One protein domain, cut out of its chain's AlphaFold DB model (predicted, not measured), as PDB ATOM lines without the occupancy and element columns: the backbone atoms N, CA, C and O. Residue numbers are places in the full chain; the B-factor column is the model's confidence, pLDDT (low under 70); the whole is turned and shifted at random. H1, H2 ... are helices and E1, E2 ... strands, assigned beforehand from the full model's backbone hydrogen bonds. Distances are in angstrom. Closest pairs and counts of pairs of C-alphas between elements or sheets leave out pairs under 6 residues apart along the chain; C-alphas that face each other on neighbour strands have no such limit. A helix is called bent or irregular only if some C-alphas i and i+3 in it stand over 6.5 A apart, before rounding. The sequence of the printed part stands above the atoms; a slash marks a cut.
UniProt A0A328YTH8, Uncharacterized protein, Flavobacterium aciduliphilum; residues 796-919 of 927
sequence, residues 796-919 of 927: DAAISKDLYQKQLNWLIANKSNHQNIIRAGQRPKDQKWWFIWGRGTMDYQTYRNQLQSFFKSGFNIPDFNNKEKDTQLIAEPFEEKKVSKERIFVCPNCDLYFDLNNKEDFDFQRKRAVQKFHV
ATOM      1  N   ASP A 796      14.951  26.622 -17.241       74.06
ATOM      2  CA  ASP A 796      15.106  27.630 -18.287       74.06
ATOM      3  C   ASP A 796      16.518  27.500 -18.867       74.06
ATOM      4  O   ASP A 796      17.516  27.802 -18.203       74.06
ATOM      5  N   ALA A 797      16.615  26.974 -20.085       63.78
ATOM      6  CA  ALA A 797      17.862  26.884 -20.818       63.78
ATOM      7  C   ALA A 797      18.206  28.284 -21.340       63.78
ATOM      8  O   ALA A 797      18.060  28.582 -22.526       63.78
ATOM      9  N   ALA A 798      18.647  29.161 -20.436       57.78
ATOM     10  CA  ALA A 798      19.272  30.415 -20.817       57.78
ATOM     11  C   ALA A 798      20.466  30.077 -21.719       57.78
ATOM     12  O   ALA A 798      21.445  29.469 -21.283       57.78
ATOM     13  N   ILE A 799      20.351  30.425 -23.000       61.09
ATOM     14  CA  ILE A 799      21.362  30.125 -24.009       61.09
ATOM     15  C   ILE A 799      22.668  30.821 -23.602       61.09
ATOM     16  O   ILE A 799      22.770  32.050 -23.637       61.09
ATOM     17  N   SER A 800      23.680  30.041 -23.216       64.94
ATOM     18  CA  SER A 800      25.018  30.572 -22.943       64.94
ATOM     19  C   SER A 800      25.684  30.957 -24.262       64.94
ATOM     20  O   SER A 800      26.198  30.098 -24.979       64.94
ATOM     21  N   LYS A 801      25.689  32.261 -24.582       67.19
ATOM     22  CA  LYS A 801      26.367  32.814 -25.772       67.19
ATOM     23  C   LYS A 801      27.839  32.399 -25.857       67.19
ATOM     24  O   LYS A 801      28.336  32.132 -26.944       67.19
ATOM     25  N   ASP A 802      28.521  32.334 -24.715       75.50
ATOM     26  CA  ASP A 802      29.930  31.940 -24.642       75.50
ATOM     27  C   ASP A 802      30.123  30.451 -24.977       75.50
ATOM     28  O   ASP A 802      30.963  30.100 -25.806       75.50
ATOM     29  N   LEU A 803      29.295  29.569 -24.403       79.69
ATOM     30  CA  LEU A 803      29.354  28.134 -24.699       79.69
ATOM     31  C   LEU A 803      28.981  27.844 -26.157       79.69
ATOM     32  O   LEU A 803      29.651  27.038 -26.800       79.69
ATOM     33  N   TYR A 804      27.958  28.527 -26.679       82.88
ATOM     34  CA  TYR A 804      27.558  28.455 -28.082       82.88
ATOM     35  C   TYR A 804      28.731  28.753 -29.012       82.88
ATOM     36  O   TYR A 804      29.071  27.939 -29.868       82.88
ATOM     37  N   GLN A 805      29.391  29.898 -28.804       83.94
ATOM     38  CA  GLN A 805      30.486  30.332 -29.660       83.94
ATOM     39  C   GLN A 805      31.682  29.380 -29.566       83.94
ATOM     40  O   GLN A 805      32.284  29.050 -30.587       83.94
ATOM     41  N   LYS A 806      32.002  28.883 -28.363       88.62
ATOM     42  CA  LYS A 806      33.058  27.879 -28.159       88.62
ATOM     43  C   LYS A 806      32.761  26.583 -28.910       88.62
ATOM     44  O   LYS A 806      33.638  26.069 -29.599       88.62
ATOM     45  N   GLN A 807      31.534  26.077 -28.812       91.69
ATOM     46  CA  GLN A 807      31.118  24.856 -29.501       91.69
ATOM     47  C   GLN A 807      31.056  25.038 -31.021       91.69
ATOM     48  O   GLN A 807      31.517  24.160 -31.745       91.69
ATOM     49  N   LEU A 808      30.562  26.177 -31.516       91.00
ATOM     50  CA  LEU A 808      30.542  26.492 -32.947       91.00
ATOM     51  C   LEU A 808      31.959  26.559 -33.515       91.00
ATOM     52  O   LEU A 808      32.258  25.893 -34.503       91.00
ATOM     53  N   ASN A 809      32.852  27.298 -32.854       92.31
ATOM     54  CA  ASN A 809      34.253  27.391 -33.257       92.31
ATOM     55  C   ASN A 809      34.924  26.011 -33.251       92.31
ATOM     56  O   ASN A 809      35.666  25.683 -34.176       92.31
ATOM     57  N   TRP A 810      34.628  25.180 -32.245       94.38
ATOM     58  CA  TRP A 810      35.136  23.814 -32.172       94.38
ATOM     59  C   TRP A 810      34.618  22.939 -33.323       94.38
ATOM     60  O   TRP A 810      35.416  22.254 -33.962       94.38
ATOM     61  N   LEU A 811      33.320  22.996 -33.641       93.88
ATOM     62  CA  LEU A 811      32.723  22.253 -34.757       93.88
ATOM     63  C   LEU A 811      33.324  22.680 -36.101       93.88
ATOM     64  O   LEU A 811      33.662  21.828 -36.918       93.88
ATOM     65  N   ILE A 812      33.524  23.985 -36.318       92.44
ATOM     66  CA  ILE A 812      34.148  24.520 -37.538       92.44
ATOM     67  C   ILE A 812      35.604  24.054 -37.662       92.44
ATOM     68  O   ILE A 812      36.015  23.638 -38.747       92.44
ATOM     69  N   ALA A 813      36.375  24.103 -36.571       92.38
ATOM     70  CA  ALA A 813      37.780  23.696 -36.559       92.38
ATOM     71  C   ALA A 813      37.962  22.186 -36.790       92.38
ATOM     72  O   ALA A 813      38.941  21.769 -37.404       92.38
ATOM     73  N   ASN A 814      37.008  21.367 -36.337       92.06
ATOM     74  CA  ASN A 814      37.105  19.907 -36.377       92.06
ATOM     75  C   ASN A 814      36.254  19.248 -37.476       92.06
ATOM     76  O   ASN A 814      36.232  18.020 -37.574       92.06
ATOM     77  N   LYS A 815      35.592  20.038 -38.334       89.31
ATOM     78  CA  LYS A 815      34.617  19.574 -39.343       89.31
ATOM     79  C   LYS A 815      35.118  18.492 -40.307       89.31
ATOM     80  O   LYS A 815      34.299  17.775 -40.867       89.31
ATOM     81  N   SER A 816      36.430  18.403 -40.519       85.62
ATOM     82  CA  SER A 816      37.060  17.449 -41.443       85.62
ATOM     83  C   SER A 816      37.750  16.275 -40.742       85.62
ATOM     84  O   SER A 816      38.088  15.305 -41.407       85.62
ATOM     85  N   ASN A 817      37.961  16.358 -39.423       85.75
ATOM     86  CA  ASN A 817      38.860  15.453 -38.694       85.75
ATOM     87  C   ASN A 817      38.165  14.671 -37.569       85.75
ATOM     88  O   ASN A 817      38.729  13.705 -37.062       85.75
ATOM     89  N   HIS A 818      36.964  15.075 -37.142       89.38
ATOM     90  CA  HIS A 818      36.268  14.415 -36.041       89.38
ATOM     91  C   HIS A 818      35.350  13.293 -36.536       89.38
ATOM     92  O   HIS A 818      34.437  13.542 -37.318       89.38
ATOM     93  N   GLN A 819      35.523  12.081 -36.002       87.75
ATOM     94  CA  GLN A 819      34.785  10.872 -36.410       87.75
ATOM     95  C   GLN A 819      33.251  10.991 -36.313       87.75
ATOM     96  O   GLN A 819      32.524  10.308 -37.027       87.75
ATOM     97  N   ASN A 820      32.745  11.859 -35.430       90.94
ATOM     98  CA  ASN A 820      31.308  12.084 -35.247       90.94
ATOM     99  C   ASN A 820      30.732  13.190 -36.145       90.94
ATOM    100  O   ASN A 820      29.521  13.375 -36.146       90.94
ATOM    101  N   ILE A 821      31.549  13.923 -36.910       93.00
ATOM    102  CA  ILE A 821      31.057  14.878 -37.912       93.00
ATOM    103  C   ILE A 821      31.070  14.171 -39.265       93.00
ATOM    104  O   ILE A 821      32.110  14.030 -39.896       93.00
ATOM    105  N   ILE A 822      29.900  13.719 -39.711       91.75
ATOM    106  CA  ILE A 822      29.762  12.965 -40.963       91.75
ATOM    107  C   ILE A 822      29.874  13.910 -42.163       91.75
ATOM    108  O   ILE A 822      30.518  13.596 -43.162       91.75
ATOM    109  N   ARG A 823      29.215  15.071 -42.075       91.81
ATOM    110  CA  ARG A 823      29.233  16.132 -43.090       91.81
ATOM    111  C   ARG A 823      29.064  17.490 -42.431       91.81
ATOM    112  O   ARG A 823      28.426  17.597 -41.389       91.81
ATOM    113  N   ALA A 824      29.575  18.526 -43.079       94.06
ATOM    114  CA  ALA A 824      29.358  19.908 -42.685       94.06
ATOM    115  C   ALA A 824      29.262  20.803 -43.921       94.06
ATOM    116  O   ALA A 824      29.822  20.484 -44.971       94.06
ATOM    117  N   GLY A 825      28.593  21.940 -43.785       92.75
ATOM    118  CA  GLY A 825      28.513  22.943 -44.838       92.75
ATOM    119  C   GLY A 825      27.957  24.264 -44.332       92.75
ATOM    120  O   GLY A 825      27.645  24.414 -43.152       92.75
ATOM    121  N   GLN A 826      27.827  25.223 -45.244       93.81
ATOM    122  CA  GLN A 826      27.189  26.508 -44.981       93.81
ATOM    123  C   GLN A 826      25.926  26.642 -45.826       93.81
ATOM    124  O   GLN A 826      25.838  26.125 -46.941       93.81
ATOM    125  N   ARG A 827      24.916  27.307 -45.273       87.12
ATOM    126  CA  ARG A 827      23.676  27.604 -45.985       87.12
ATOM    127  C   ARG A 827      23.918  28.733 -47.000       87.12
ATOM    128  O   ARG A 827      24.405  29.788 -46.600       87.12
ATOM    129  N   PRO A 828      23.507  28.590 -48.276       78.62
ATOM    130  CA  PRO A 828      23.801  29.582 -49.320       78.62
ATOM    131  C   PRO A 828      23.264  30.994 -49.048       78.62
ATOM    132  O   PRO A 828      23.807  31.973 -49.546       78.62
ATOM    133  N   LYS A 829      22.171  31.099 -48.283       75.06
ATOM    134  CA  LYS A 829      21.424  32.348 -48.089       75.06
ATOM    135  C   LYS A 829      21.975  33.234 -46.968       75.06
ATOM    136  O   LYS A 829      21.895  34.451 -47.078       75.06
ATOM    137  N   ASP A 830      22.469  32.636 -45.887       77.88
ATOM    138  CA  ASP A 830      22.897  33.337 -44.667       77.88
ATOM    139  C   ASP A 830      24.319  32.957 -44.212       77.88
ATOM    140  O   ASP A 830      24.769  33.448 -43.183       77.88
ATOM    141  N   GLN A 831      25.029  32.108 -44.969       86.06
ATOM    142  CA  GLN A 831      26.402  31.637 -44.707       86.06
ATOM    143  C   GLN A 831      26.614  30.965 -43.342       86.06
ATOM    144  O   GLN A 831      27.743  30.741 -42.900       86.06
ATOM    145  N   LYS A 832      25.517  30.584 -42.691       88.62
ATOM    146  CA  LYS A 832      25.508  29.914 -41.397       88.62
ATOM    147  C   LYS A 832      25.794  28.422 -41.541       88.62
ATOM    148  O   LYS A 832      25.334  27.776 -42.488       88.62
ATOM    149  N   TRP A 833      26.536  27.873 -40.592       92.56
ATOM    150  CA  TRP A 833      27.006  26.497 -40.569       92.56
ATOM    151  C   TRP A 833      25.916  25.492 -40.195       92.56
ATOM    152  O   TRP A 833      25.006  25.748 -39.397       92.56
ATOM    153  N   TRP A 834      26.049  24.301 -40.765       93.50
ATOM    154  CA  TRP A 834      25.329  23.096 -40.386       93.50
ATOM    155  C   TRP A 834      26.274  21.893 -40.386       93.50
ATOM    156  O   TRP A 834      27.257  21.853 -41.129       93.50
ATOM    157  N   PHE A 835      25.957  20.908 -39.552       95.31
ATOM    158  CA  PHE A 835      26.749  19.710 -39.307       95.31
ATOM    159  C   PHE A 835      25.816  18.501 -39.187       95.31
ATOM    160  O   PHE A 835      24.757  18.591 -38.572       95.31
ATOM    161  N   ILE A 836      26.210  17.360 -39.740       93.50
ATOM    162  CA  ILE A 836      25.573  16.068 -39.479       93.50
ATOM    163  C   ILE A 836      26.395  15.370 -38.402       93.50
ATOM    164  O   ILE A 836      27.514  14.925 -38.663       93.50
ATOM    165  N   TRP A 837      25.840  15.306 -37.194       93.94
ATOM    166  CA  TRP A 837      26.459  14.684 -36.032       93.94
ATOM    167  C   TRP A 837      26.015  13.229 -35.918       93.94
ATOM    168  O   TRP A 837      24.829  12.949 -35.750       93.94
ATOM    169  N   GLY A 838      26.955  12.299 -36.047       91.62
ATOM    170  CA  GLY A 838      26.726  10.864 -35.936       91.62
ATOM    171  C   GLY A 838      27.124  10.312 -34.574       91.62
ATOM    172  O   GLY A 838      28.075  10.782 -33.951       91.62
ATOM    173  N   ARG A 839      26.442   9.258 -34.129       91.50
ATOM    174  CA  ARG A 839      26.771   8.525 -32.900       91.50
ATOM    175  C   ARG A 839      28.166   7.898 -32.940       91.50
ATOM    176  O   ARG A 839      28.883   7.944 -31.941       91.50
ATOM    177  N   GLY A 840      28.577   7.373 -34.094       86.62
ATOM    178  CA  GLY A 840      29.877   6.720 -34.254       86.62
ATOM    179  C   GLY A 840      30.064   5.599 -33.227       86.62
ATOM    180  O   GLY A 840      29.201   4.739 -33.084       86.62
ATOM    181  N   THR A 841      31.170   5.640 -32.483       85.12
ATOM    182  CA  THR A 841      31.510   4.665 -31.431       85.12
ATOM    183  C   THR A 841      30.942   5.002 -30.048       85.12
ATOM    184  O   THR A 841      31.169   4.253 -29.101       85.12
ATOM    185  N   MET A 842      30.206   6.111 -29.897       87.06
ATOM    186  CA  MET A 842      29.644   6.506 -28.603       87.06
ATOM    187  C   MET A 842      28.472   5.608 -28.201       87.06
ATOM    188  O   MET A 842      27.634   5.225 -29.027       87.06
ATOM    189  N   ASP A 843      28.356   5.322 -26.904       89.19
ATOM    190  CA  ASP A 843      27.118   4.769 -26.371       89.19
ATOM    191  C   ASP A 843      25.969   5.781 -26.531       89.19
ATOM    192  O   ASP A 843      26.171   6.995 -26.667       89.19
ATOM    193  N   TYR A 844      24.740   5.266 -26.544       83.88
ATOM    194  CA  TYR A 844      23.562   6.083 -26.812       83.88
ATOM    195  C   TYR A 844      23.385   7.207 -25.779       83.88
ATOM    196  O   TYR A 844      23.043   8.328 -26.152       83.88
ATOM    197  N   GLN A 845      23.673   6.957 -24.497       80.00
ATOM    198  CA  GLN A 845      23.504   7.962 -23.448       80.00
ATOM    199  C   GLN A 845      24.495   9.116 -23.629       80.00
ATOM    200  O   GLN A 845      24.107  10.284 -23.565       80.00
ATOM    201  N   THR A 846      25.758   8.804 -23.922       85.38
ATOM    202  CA  THR A 846      26.799   9.802 -24.193       85.38
ATOM    203  C   THR A 846      26.468  10.636 -25.430       85.38
ATOM    204  O   THR A 846      26.534  11.868 -25.381       85.38
ATOM    205  N   TYR A 847      26.022   9.996 -26.513       88.38
ATOM    206  CA  TYR A 847      25.578  10.681 -27.729       88.38
ATOM    207  C   TYR A 847      24.416  11.649 -27.458       88.38
ATOM    208  O   TYR A 847      24.454  12.814 -27.867       88.38
ATOM    209  N   ARG A 848      23.404  11.207 -26.703       84.25
ATOM    210  CA  ARG A 848      22.251  12.042 -26.337       84.25
ATOM    211  C   ARG A 848      22.633  13.208 -25.431       84.25
ATOM    212  O   ARG A 848      22.156  14.318 -25.657       84.25
ATOM    213  N   ASN A 849      23.529  12.995 -24.469       83.38
ATOM    214  CA  ASN A 849      24.030  14.061 -23.599       83.38
ATOM    215  C   ASN A 849      24.750  15.158 -24.404       83.38
ATOM    216  O   ASN A 849      24.573  16.347 -24.128       83.38
ATOM    217  N   GLN A 850      25.514  14.786 -25.437       87.12
ATOM    218  CA  GLN A 850      26.173  15.750 -26.323       87.12
ATOM    219  C   GLN A 850      25.179  16.521 -27.194       87.12
ATOM    220  O   GLN A 850      25.250  17.748 -27.250       87.12
ATOM    221  N   LEU A 851      24.206  15.840 -27.809       85.75
ATOM    222  CA  LEU A 851      23.133  16.510 -28.551       85.75
ATOM    223  C   LEU A 851      22.363  17.492 -27.664       85.75
ATOM    224  O   LEU A 851      22.070  18.609 -28.083       85.75
ATOM    225  N   GLN A 852      22.077  17.102 -26.419       79.75
ATOM    226  CA  GLN A 852      21.416  17.973 -25.456       79.75
ATOM    227  C   GLN A 852      22.295  19.182 -25.097       79.75
ATOM    228  O   GLN A 852      21.766  20.271 -24.890       79.75
ATOM    229  N   SER A 853      23.621  19.017 -25.043       83.25
ATOM    230  CA  SER A 853      24.564  20.122 -24.837       83.25
ATOM    231  C   SER A 853      24.526  21.128 -25.991       83.25
ATOM    232  O   SER A 853      24.376  22.322 -25.735       83.25
ATOM    233  N   PHE A 854      24.578  20.658 -27.244       85.06
ATOM    234  CA  PHE A 854      24.462  21.519 -28.430       85.06
ATOM    235  C   PHE A 854      23.097  22.218 -28.500       85.06
ATOM    236  O   PHE A 854      23.005  23.408 -28.785       85.06
ATOM    237  N   PHE A 855      22.018  21.510 -28.179       76.75
ATOM    238  CA  PHE A 855      20.690  22.116 -28.136       76.75
ATOM    239  C   PHE A 855      20.593  23.208 -27.054       76.75
ATOM    240  O   PHE A 855      20.161  24.326 -27.331       76.75
ATOM    241  N   LYS A 856      21.068  22.925 -25.829       69.62
ATOM    242  CA  LYS A 856      21.080  23.877 -24.698       69.62
ATOM    243  C   LYS A 856      21.938  25.114 -24.961       69.62
ATOM    244  O   LYS A 856      21.644  26.180 -24.426       69.62
ATOM    245  N   SER A 857      22.994  24.989 -25.761       73.94
ATOM    246  CA  SER A 857      23.829  26.124 -26.145       73.94
ATOM    247  C   SER A 857      23.252  26.935 -27.304       73.94
ATOM    248  O   SER A 857      23.809  27.972 -27.621       73.94
ATOM    249  N   GLY A 858      22.122  26.548 -27.904       72.75
ATOM    250  CA  GLY A 858      21.410  27.367 -28.893       72.75
ATOM    251  C   GLY A 858      21.536  26.910 -30.347       72.75
ATOM    252  O   GLY A 858      21.116  27.646 -31.245       72.75
ATOM    253  N   PHE A 859      22.067  25.710 -30.610       81.81
ATOM    254  CA  PHE A 859      21.975  25.102 -31.939       81.81
ATOM    255  C   PHE A 859      20.553  24.612 -32.234       81.81
ATOM    256  O   PHE A 859      19.847  24.101 -31.367       81.81
ATOM    257  N   ASN A 860      20.143  24.732 -33.494       79.62
ATOM    258  CA  ASN A 860      18.892  24.185 -33.996       79.62
ATOM    259  C   ASN A 860      19.077  22.707 -34.370       79.62
ATOM    260  O   ASN A 860      19.907  22.393 -35.226       79.62
ATOM    261  N   ILE A 861      18.289  21.823 -33.752       85.44
ATOM    262  CA  ILE A 861      18.280  20.374 -34.004       85.44
ATOM    263  C   ILE A 861      16.821  19.951 -34.253       85.44
ATOM    264  O   ILE A 861      16.110  19.670 -33.289       85.44
ATOM    265  N   PRO A 862      16.345  19.950 -35.514       72.19
ATOM    266  CA  PRO A 862      14.924  19.760 -35.832       72.19
ATOM    267  C   PRO A 862      14.344  18.433 -35.326       72.19
ATOM    268  O   PRO A 862      13.263  18.406 -34.750       72.19
ATOM    269  N   ASP A 863      15.107  17.346 -35.458       75.19
ATOM    270  CA  ASP A 863      14.674  15.991 -35.100       75.19
ATOM    271  C   ASP A 863      15.193  15.549 -33.723       75.19
ATOM    272  O   ASP A 863      15.363  14.352 -33.473       75.19
ATOM    273  N   PHE A 864      15.452  16.488 -32.803       74.75
ATOM    274  CA  PHE A 864      16.047  16.182 -31.495       74.75
ATOM    275  C   PHE A 864      15.288  15.086 -30.725       74.75
ATOM    276  O   PHE A 864      15.910  14.284 -30.024       74.75
ATOM    277  N   ASN A 865      13.963  15.018 -30.882       60.69
ATOM    278  CA  ASN A 865      13.091  14.049 -30.209       60.69
ATOM    279  C   ASN A 865      13.045  12.662 -30.871       60.69
ATOM    280  O   ASN A 865      12.530  11.726 -30.259       60.69
ATOM    281  N   ASN A 866      13.572  12.499 -32.088       73.50
ATOM    282  CA  ASN A 866      13.580  11.206 -32.764       73.50
ATOM    283  C   ASN A 866      14.713  10.319 -32.211       73.50
ATOM    284  O   ASN A 866      15.895  10.556 -32.472       73.50
ATOM    285  N   LYS A 867      14.329   9.310 -31.417       65.75
ATOM    286  CA  LYS A 867      15.233   8.411 -30.678       65.75
ATOM    287  C   LYS A 867      15.826   7.282 -31.521       65.75
ATOM    288  O   LYS A 867      16.784   6.655 -31.087       65.75
ATOM    289  N   GLU A 868      15.283   7.039 -32.708       76.00
ATOM    290  CA  GLU A 868      15.710   5.947 -33.592       76.00
ATOM    291  C   GLU A 868      16.880   6.358 -34.497       76.00
ATOM    292  O   GLU A 868      17.483   5.526 -35.170       76.00
ATOM    293  N   LYS A 869      17.223   7.654 -34.520       79.69
ATOM    294  CA  LYS A 869      18.270   8.191 -35.390       79.69
ATOM    295  C   LYS A 869      19.637   8.226 -34.707       79.69
ATOM    296  O   LYS A 869      19.893   9.050 -33.826       79.69
ATOM    297  N   ASP A 870      20.571   7.443 -35.244       87.50
ATOM    298  CA  ASP A 870      22.002   7.503 -34.904       87.50
ATOM    299  C   ASP A 870      22.743   8.679 -35.577       87.50
ATOM    300  O   ASP A 870      23.953   8.840 -35.408       87.50
ATOM    301  N   THR A 871      22.031   9.524 -36.331       90.56
ATOM    302  CA  THR A 871      22.570  10.751 -36.935       90.56
ATOM    303  C   THR A 871      21.579  11.905 -36.810       90.56
ATOM    304  O   THR A 871      20.373  11.718 -36.962       90.56
ATOM    305  N   GLN A 872      22.072  13.104 -36.504       89.81
ATOM    306  CA  GLN A 872      21.247  14.287 -36.249       89.81
ATOM    307  C   GLN A 872      21.842  15.532 -36.912       89.81
ATOM    308  O   GLN A 872      23.058  15.726 -36.930       89.81
ATOM    309  N   LEU A 873      20.978  16.394 -37.454       91.00
ATOM    310  CA  LEU A 873      21.378  17.689 -38.008       91.00
ATOM    311  C   LEU A 873      21.543  18.705 -36.875       91.00
ATOM    312  O   LEU A 873      20.588  18.993 -36.160       91.00
ATOM    313  N   ILE A 874      22.731  19.290 -36.765       92.88
ATOM    314  CA  ILE A 874      23.044  20.394 -35.858       92.88
ATOM    315  C   ILE A 874      23.311  21.634 -36.707       92.88
ATOM    316  O   ILE A 874      24.255  21.653 -37.494       92.88
ATOM    317  N   ALA A 875      22.497  22.678 -36.574       87.56
ATOM    318  CA  ALA A 875      22.620  23.880 -37.396       87.56
ATOM    319  C   ALA A 875      22.615  25.164 -36.566       87.56
ATOM    320  O   ALA A 875      21.963  25.255 -35.528       87.56
ATOM    321  N   GLU A 876      23.298  26.200 -37.048       86.94
ATOM    322  CA  GLU A 876      23.134  27.545 -36.496       86.94
ATOM    323  C   GLU A 876      21.682  28.042 -36.681       86.94
ATOM    324  O   GLU A 876      21.065  27.770 -37.723       86.94
ATOM    325  N   PRO A 877      21.116  28.803 -35.724       75.94
ATOM    326  CA  PRO A 877      19.731  29.272 -35.781       75.94
ATOM    327  C   PRO A 877      19.509  30.288 -36.914       75.94
ATOM    328  O   PRO A 877      20.412  31.040 -37.278       75.94
ATOM    329  N   PHE A 878      18.295  30.353 -37.471       65.75
ATOM    330  CA  PHE A 878      17.973  31.249 -38.595       65.75
ATOM    331  C   PHE A 878      17.972  32.744 -38.214       65.75
ATOM    332  O   PHE A 878      18.518  33.554 -38.959       65.75
ATOM    333  N   GLU A 879      17.472  33.125 -37.034       60.75
ATOM    334  CA  GLU A 879      17.407  34.527 -36.578       60.75
ATOM    335  C   GLU A 879      18.370  34.803 -35.407       60.75
ATOM    336  O   GLU A 879      18.397  34.050 -34.436       60.75
ATOM    337  N   GLU A 880      19.115  35.917 -35.446       53.47
ATOM    338  CA  GLU A 880      19.978  36.380 -34.332       53.47
ATOM    339  C   GLU A 880      19.179  36.765 -33.067       53.47
ATOM    340  O   GLU A 880      19.718  36.823 -31.960       53.47
ATOM    341  N   LYS A 881      17.865  37.002 -33.201       44.88
ATOM    342  CA  LYS A 881      16.982  37.518 -32.139       44.88
ATOM    343  C   LYS A 881      16.500  36.486 -31.110       44.88
ATOM    344  O   LYS A 881      15.768  36.866 -30.199       44.88
ATOM    345  N   LYS A 882      16.939  35.223 -31.164       45.41
ATOM    346  CA  LYS A 882      16.568  34.219 -30.143       45.41
ATOM    347  C   LYS A 882      17.263  34.397 -28.785       45.41
ATOM    348  O   LYS A 882      16.870  33.755 -27.821       45.41
ATOM    349  N   VAL A 883      18.253  35.287 -28.658       42.88
ATOM    350  CA  VAL A 883      19.124  35.310 -27.465       42.88
ATOM    351  C   VAL A 883      18.725  36.313 -26.372       42.88
ATOM    352  O   VAL A 883      19.550  36.633 -25.525       42.88
ATOM    353  N   SER A 884      17.504  36.868 -26.349       42.00
ATOM    354  CA  SER A 884      17.175  37.810 -25.251       42.00
ATOM    355  C   SER A 884      15.721  37.969 -24.793       42.00
ATOM    356  O   SER A 884      15.516  38.707 -23.833       42.00
ATOM    357  N   LYS A 885      14.707  37.307 -25.375       47.09
ATOM    358  CA  LYS A 885      13.318  37.473 -24.874       47.09
ATOM    359  C   LYS A 885      12.456  36.217 -24.744       47.09
ATOM    360  O   LYS A 885      11.446  36.282 -24.049       47.09
ATOM    361  N   GLU A 886      12.808  35.087 -25.350       57.41
ATOM    362  CA  GLU A 886      11.892  33.940 -25.434       57.41
ATOM    363  C   GLU A 886      12.581  32.660 -24.935       57.41
ATOM    364  O   GLU A 886      13.560  32.207 -25.520       57.41
ATOM    365  N   ARG A 887      12.094  32.140 -23.799       67.75
ATOM    366  CA  ARG A 887      12.712  31.090 -22.970       67.75
ATOM    367  C   ARG A 887      12.397  29.683 -23.497       67.75
ATOM    368  O   ARG A 887      11.238  29.397 -23.800       67.75
ATOM    369  N   ILE A 888      13.408  28.813 -23.553       76.31
ATOM    370  CA  ILE A 888      13.262  27.374 -23.825       76.31
ATOM    371  C   ILE A 888      13.367  26.650 -22.485       76.31
ATOM    372  O   ILE A 888      14.359  26.812 -21.782       76.31
ATOM    373  N   PHE A 889      12.383  25.824 -22.134       80.62
ATOM    374  CA  PHE A 889      12.440  25.029 -20.905       80.62
ATOM    375  C   PHE A 889      12.796  23.589 -21.234       80.62
ATOM    376  O   PHE A 889      12.187  22.983 -22.110       80.62
ATOM    377  N   VAL A 890      13.755  23.018 -20.515       81.88
ATOM    378  CA  VAL A 890      14.204  21.636 -20.707       81.88
ATOM    379  C   VAL A 890      14.008  20.876 -19.404       81.88
ATOM    380  O   VAL A 890      14.405  21.345 -18.336       81.88
ATOM    381  N   CYS A 891      13.394  19.696 -19.469       82.88
ATOM    382  CA  CYS A 891      13.316  18.824 -18.308       82.88
ATOM    383  C   CYS A 891      14.697  18.194 -18.034       82.88
ATOM    384  O   CYS A 891      15.310  17.638 -18.945       82.88
ATOM    385  N   PRO A 892      15.213  18.242 -16.794       77.25
ATOM    386  CA  PRO A 892      16.463  17.565 -16.450       77.25
ATOM    387  C   PRO A 892      16.309  16.042 -16.326       77.25
ATOM    388  O   PRO A 892      17.305  15.331 -16.333       77.25
ATOM    389  N   ASN A 893      15.077  15.543 -16.183       80.69
ATOM    390  CA  ASN A 893      14.788  14.153 -15.822       80.69
ATOM    391  C   ASN A 893      14.178  13.327 -16.967       80.69
ATOM    392  O   ASN A 893      14.037  12.114 -16.849       80.69
ATOM    393  N   CYS A 894      13.768  13.965 -18.060       82.62
ATOM    394  CA  CYS A 894      13.337  13.283 -19.275       82.62
ATOM    395  C   CYS A 894      13.589  14.172 -20.496       82.62
ATOM    396  O   CYS A 894      13.905  15.349 -20.357       82.62
ATOM    397  N   ASP A 895      13.411  13.624 -21.695       73.12
ATOM    398  CA  ASP A 895      13.716  14.326 -22.952       73.12
ATOM    399  C   ASP A 895      12.713  15.435 -23.322       73.12
ATOM    400  O   ASP A 895      12.831  16.043 -24.383       73.12
ATOM    401  N   LEU A 896      11.707  15.704 -22.481       79.62
ATOM    402  CA  LEU A 896      10.685  16.700 -22.785       79.62
ATOM    403  C   LEU A 896      11.260  18.115 -22.654       79.62
ATOM    404  O   LEU A 896      11.733  18.520 -21.588       79.62
ATOM    405  N   TYR A 897      11.167  18.888 -23.730       75.44
ATOM    406  CA  TYR A 897      11.473  20.312 -23.744       75.44
ATOM    407  C   TYR A 897      10.291  21.107 -24.301       75.44
ATOM    408  O   TYR A 897       9.348  20.564 -24.871       75.44
ATOM    409  N   PHE A 898      10.331  22.408 -24.075       76.62
ATOM    410  CA  PHE A 898       9.230  23.322 -24.295       76.62
ATOM    411  C   PHE A 898       9.792  24.598 -24.924       76.62
ATOM    412  O   PHE A 898      10.369  25.438 -24.231       76.62
ATOM    413  N   ASP A 899       9.670  24.708 -26.251       76.50
ATOM    414  CA  ASP A 899      10.062  25.894 -27.019       76.50
ATOM    415  C   ASP A 899       8.812  26.671 -27.454       76.50
ATOM    416  O   ASP A 899       8.144  26.317 -28.425       76.50
ATOM    417  N   LEU A 900       8.527  27.779 -26.764       73.31
ATOM    418  CA  LEU A 900       7.420  28.689 -27.095       73.31
ATOM    419  C   LEU A 900       7.570  29.396 -28.455       73.31
ATOM    420  O   LEU A 900       6.704  30.195 -28.828       73.31
ATOM    421  N   ASN A 901       8.668  29.167 -29.176       66.06
ATOM    422  CA  ASN A 901       8.906  29.710 -30.512       66.06
ATOM    423  C   ASN A 901       8.561  28.730 -31.625       66.06
ATOM    424  O   ASN A 901       8.498  29.150 -32.784       66.06
ATOM    425  N   ASN A 902       8.338  27.453 -31.304       69.25
ATOM    426  CA  ASN A 902       7.848  26.516 -32.295       69.25
ATOM    427  C   ASN A 902       6.382  26.853 -32.604       69.25
ATOM    428  O   ASN A 902       5.492  26.533 -31.826       69.25
ATOM    429  N   LYS A 903       6.136  27.522 -33.736       63.44
ATOM    430  CA  LYS A 903       4.787  27.914 -34.171       63.44
ATOM    431  C   LYS A 903       3.909  26.722 -34.558       63.44
ATOM    432  O   LYS A 903       2.697  26.897 -34.631       63.44
ATOM    433  N   GLU A 904       4.508  25.561 -34.815       62.53
ATOM    434  CA  GLU A 904       3.789  24.316 -35.098       62.53
ATOM    435  C   GLU A 904       3.293  23.677 -33.792       62.53
ATOM    436  O   GLU A 904       2.125  23.316 -33.693       62.53
ATOM    437  N   ASP A 905       4.131  23.647 -32.748       63.19
ATOM    438  CA  ASP A 905       3.755  23.083 -31.439       63.19
ATOM    439  C   ASP A 905       2.968  24.071 -30.555       63.19
ATOM    440  O   ASP A 905       2.142  23.672 -29.726       63.19
ATOM    441  N   PHE A 906       3.240  25.370 -30.692       69.56
ATOM    442  CA  PHE A 906       2.694  26.455 -29.878       69.56
ATOM    443  C   PHE A 906       2.109  27.547 -30.764       69.56
ATOM    444  O   PHE A 906       2.741  28.571 -31.041       69.56
ATOM    445  N   ASP A 907       0.847  27.359 -31.147       70.50
ATOM    446  CA  ASP A 907       0.070  28.433 -31.749       70.50
ATOM    447  C   ASP A 907      -0.001  29.668 -30.819       70.50
ATOM    448  O   ASP A 907       0.315  29.638 -29.619       70.50
ATOM    449  N   PHE A 908      -0.433  30.796 -31.383       72.31
ATOM    450  CA  PHE A 908      -0.527  32.057 -30.649       72.31
ATOM    451  C   PHE A 908      -1.364  31.945 -29.362       72.31
ATOM    452  O   PHE A 908      -1.038  32.587 -28.360       72.31
ATOM    453  N   GLN A 909      -2.427  31.137 -29.361       72.12
ATOM    454  CA  GLN A 909      -3.288  30.973 -28.197       72.12
ATOM    455  C   GLN A 909      -2.618  30.151 -27.106       72.12
ATOM    456  O   GLN A 909      -2.619  30.570 -25.950       72.12
ATOM    457  N   ARG A 910      -2.027  29.006 -27.460       79.69
ATOM    458  CA  ARG A 910      -1.308  28.137 -26.531       79.69
ATOM    459  C   ARG A 910      -0.164  28.903 -25.883       79.69
ATOM    460  O   ARG A 910      -0.060  28.909 -24.656       79.69
ATOM    461  N   LYS A 911       0.617  29.643 -26.679       82.19
ATOM    462  CA  LYS A 911       1.669  30.539 -26.178       82.19
ATOM    463  C   LYS A 911       1.108  31.576 -25.204       82.19
ATOM    464  O   LYS A 911       1.625  31.721 -24.098       82.19
ATOM    465  N   ARG A 912       0.017  32.260 -25.567       81.69
ATOM    466  CA  ARG A 912      -0.623  33.270 -24.709       81.69
ATOM    467  C   ARG A 912      -1.166  32.674 -23.409       81.69
ATOM    468  O   ARG A 912      -1.027  33.303 -22.362       81.69
ATOM    469  N   ALA A 913      -1.762  31.484 -23.457       84.12
ATOM    470  CA  ALA A 913      -2.276  30.781 -22.287       84.12
ATOM    471  C   ALA A 913      -1.143  30.434 -21.312       84.12
ATOM    472  O   ALA A 913      -1.286  30.666 -20.113       84.12
ATOM    473  N   VAL A 914      -0.005  29.946 -21.819       87.56
ATOM    474  CA  VAL A 914       1.200  29.681 -21.016       87.56
ATOM    475  C   VAL A 914       1.714  30.973 -20.386       87.56
ATOM    476  O   VAL A 914       1.859  31.039 -19.169       87.56
ATOM    477  N   GLN A 915       1.951  32.008 -21.196       85.81
ATOM    478  CA  GLN A 915       2.523  33.277 -20.736       85.81
ATOM    479  C   GLN A 915       1.656  33.953 -19.670       85.81
ATOM    480  O   GLN A 915       2.173  34.488 -18.695       85.81
ATOM    481  N   LYS A 916       0.331  33.904 -19.830       85.00
ATOM    482  CA  LYS A 916      -0.600  34.499 -18.870       85.00
ATOM    483  C   LYS A 916      -0.778  33.704 -17.589       85.00
ATOM    484  O   LYS A 916      -1.142  34.311 -16.591       85.00
ATOM    485  N   PHE A 917      -0.600  32.385 -17.610       87.81
ATOM    486  CA  PHE A 917      -0.593  31.629 -16.364       87.81
ATOM    487  C   PHE A 917       0.733  31.865 -15.651       87.81
ATOM    488  O   PHE A 917       0.731  32.356 -14.538       87.81
ATOM    489  N   HIS A 918       1.866  31.640 -16.319       88.06
ATOM    490  CA  HIS A 918       3.209  31.712 -15.730       88.06
ATOM    491  C   HIS A 918       3.776  33.143 -15.652       88.06
ATOM    492  O   HIS A 918       4.900  33.406 -16.076       88.06
ATOM    493  N   VAL A 919       3.014  34.082 -15.083       84.69
ATOM    494  CA  VAL A 919       3.337  35.527 -15.060       84.69
ATOM    495  C   VAL A 919       4.653  35.879 -14.363       84.69
ATOM    496  O   VAL A 919       5.279  36.875 -14.703       84.69
TER     497      VAL A 919
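This is residues 796 to 919 of the 927 residues of an uncharacterized protein of Flavobacterium aciduliphilum (UniProt A0A328YTH8). A small sheet of three strands, E1 to E3, has H2 lying along its strands over one face and H1 grazing it, and together they make the main body. Beyond this body come the small hairpin of E4 and E5, then H4, out at one end of the longest axis. The 124 printed residues hold four named helices and five named strands in the order H1 E1 E2 H2 E3 H3 E4 E5 H4, a mixed class of helices and strands. Both sheets, E1 - E2 - E3 and E4 - E5, are antiparallel. The whole is compact, with a radius of gyration of the C-alphas of 15.4 A and spans of 48 by 33 by 25 A.

H1, residues 801 to 814, is on the sheet of E1, residues 821 to 826, E2, residues 833 to 838, and E3, residues 871 to 875, but only grazes it with residues 808 to 814. E1 and E2 form a hairpin at 167 degrees, with N 822 and O 836 2.9 A apart, within hydrogen-bond range. E2, the inner strand, is antiparallel to E3 at 163 degrees, with N 835 and O 874 within range at 2.8 A. H2, residues 844 to 856, lies over E2 and E3 at a height over the sheet of 10.3 A and runs along the strands, at 6 degrees to E2 on the local plane. H1 and H2 are close but not clearly touching: their closest C-alphas, of Gln 807 and Phe 854, are 7.5 A apart, at a steep tilt of 56 degrees, opposite ways. H3, residues 880 to 883, is not on this sheet. E4, residues 888 to 890, and E5, residues 897 to 899, form a hairpin at 176 degrees, with N 898 and O 889 within range at 2.8 A. H4, residues 908 to 917, touches no helix and is apart from E4. In H1, H2 and H4 every O i to N i+4 pair is within hydrogen-bond range; H3 is too short for one.

H1 begins at C-alpha 801 (26.367, 32.814, -25.772) and is 19.9 A long. E1 measures 14.1 A, E2 16.3 A, H2 18.1 A and E3 13.1 A. H3 is irregular, its C-alphas 880 and 883 being 7.0 A apart. H4, 14.3 A long, ends at C-alpha 917 (-0.593, 31.629, -16.364).

The C-alphas farthest apart, of Asn 817 and Phe 917, are 48.1 A apart. The printed part has no cut. The link from H2 to E3, residues 857 to 870, is long. Mean pLDDT of the printed part is 79.6; 24 residues are under 70, among them residues 797 to 801, 878 to 887 and 901 to 906.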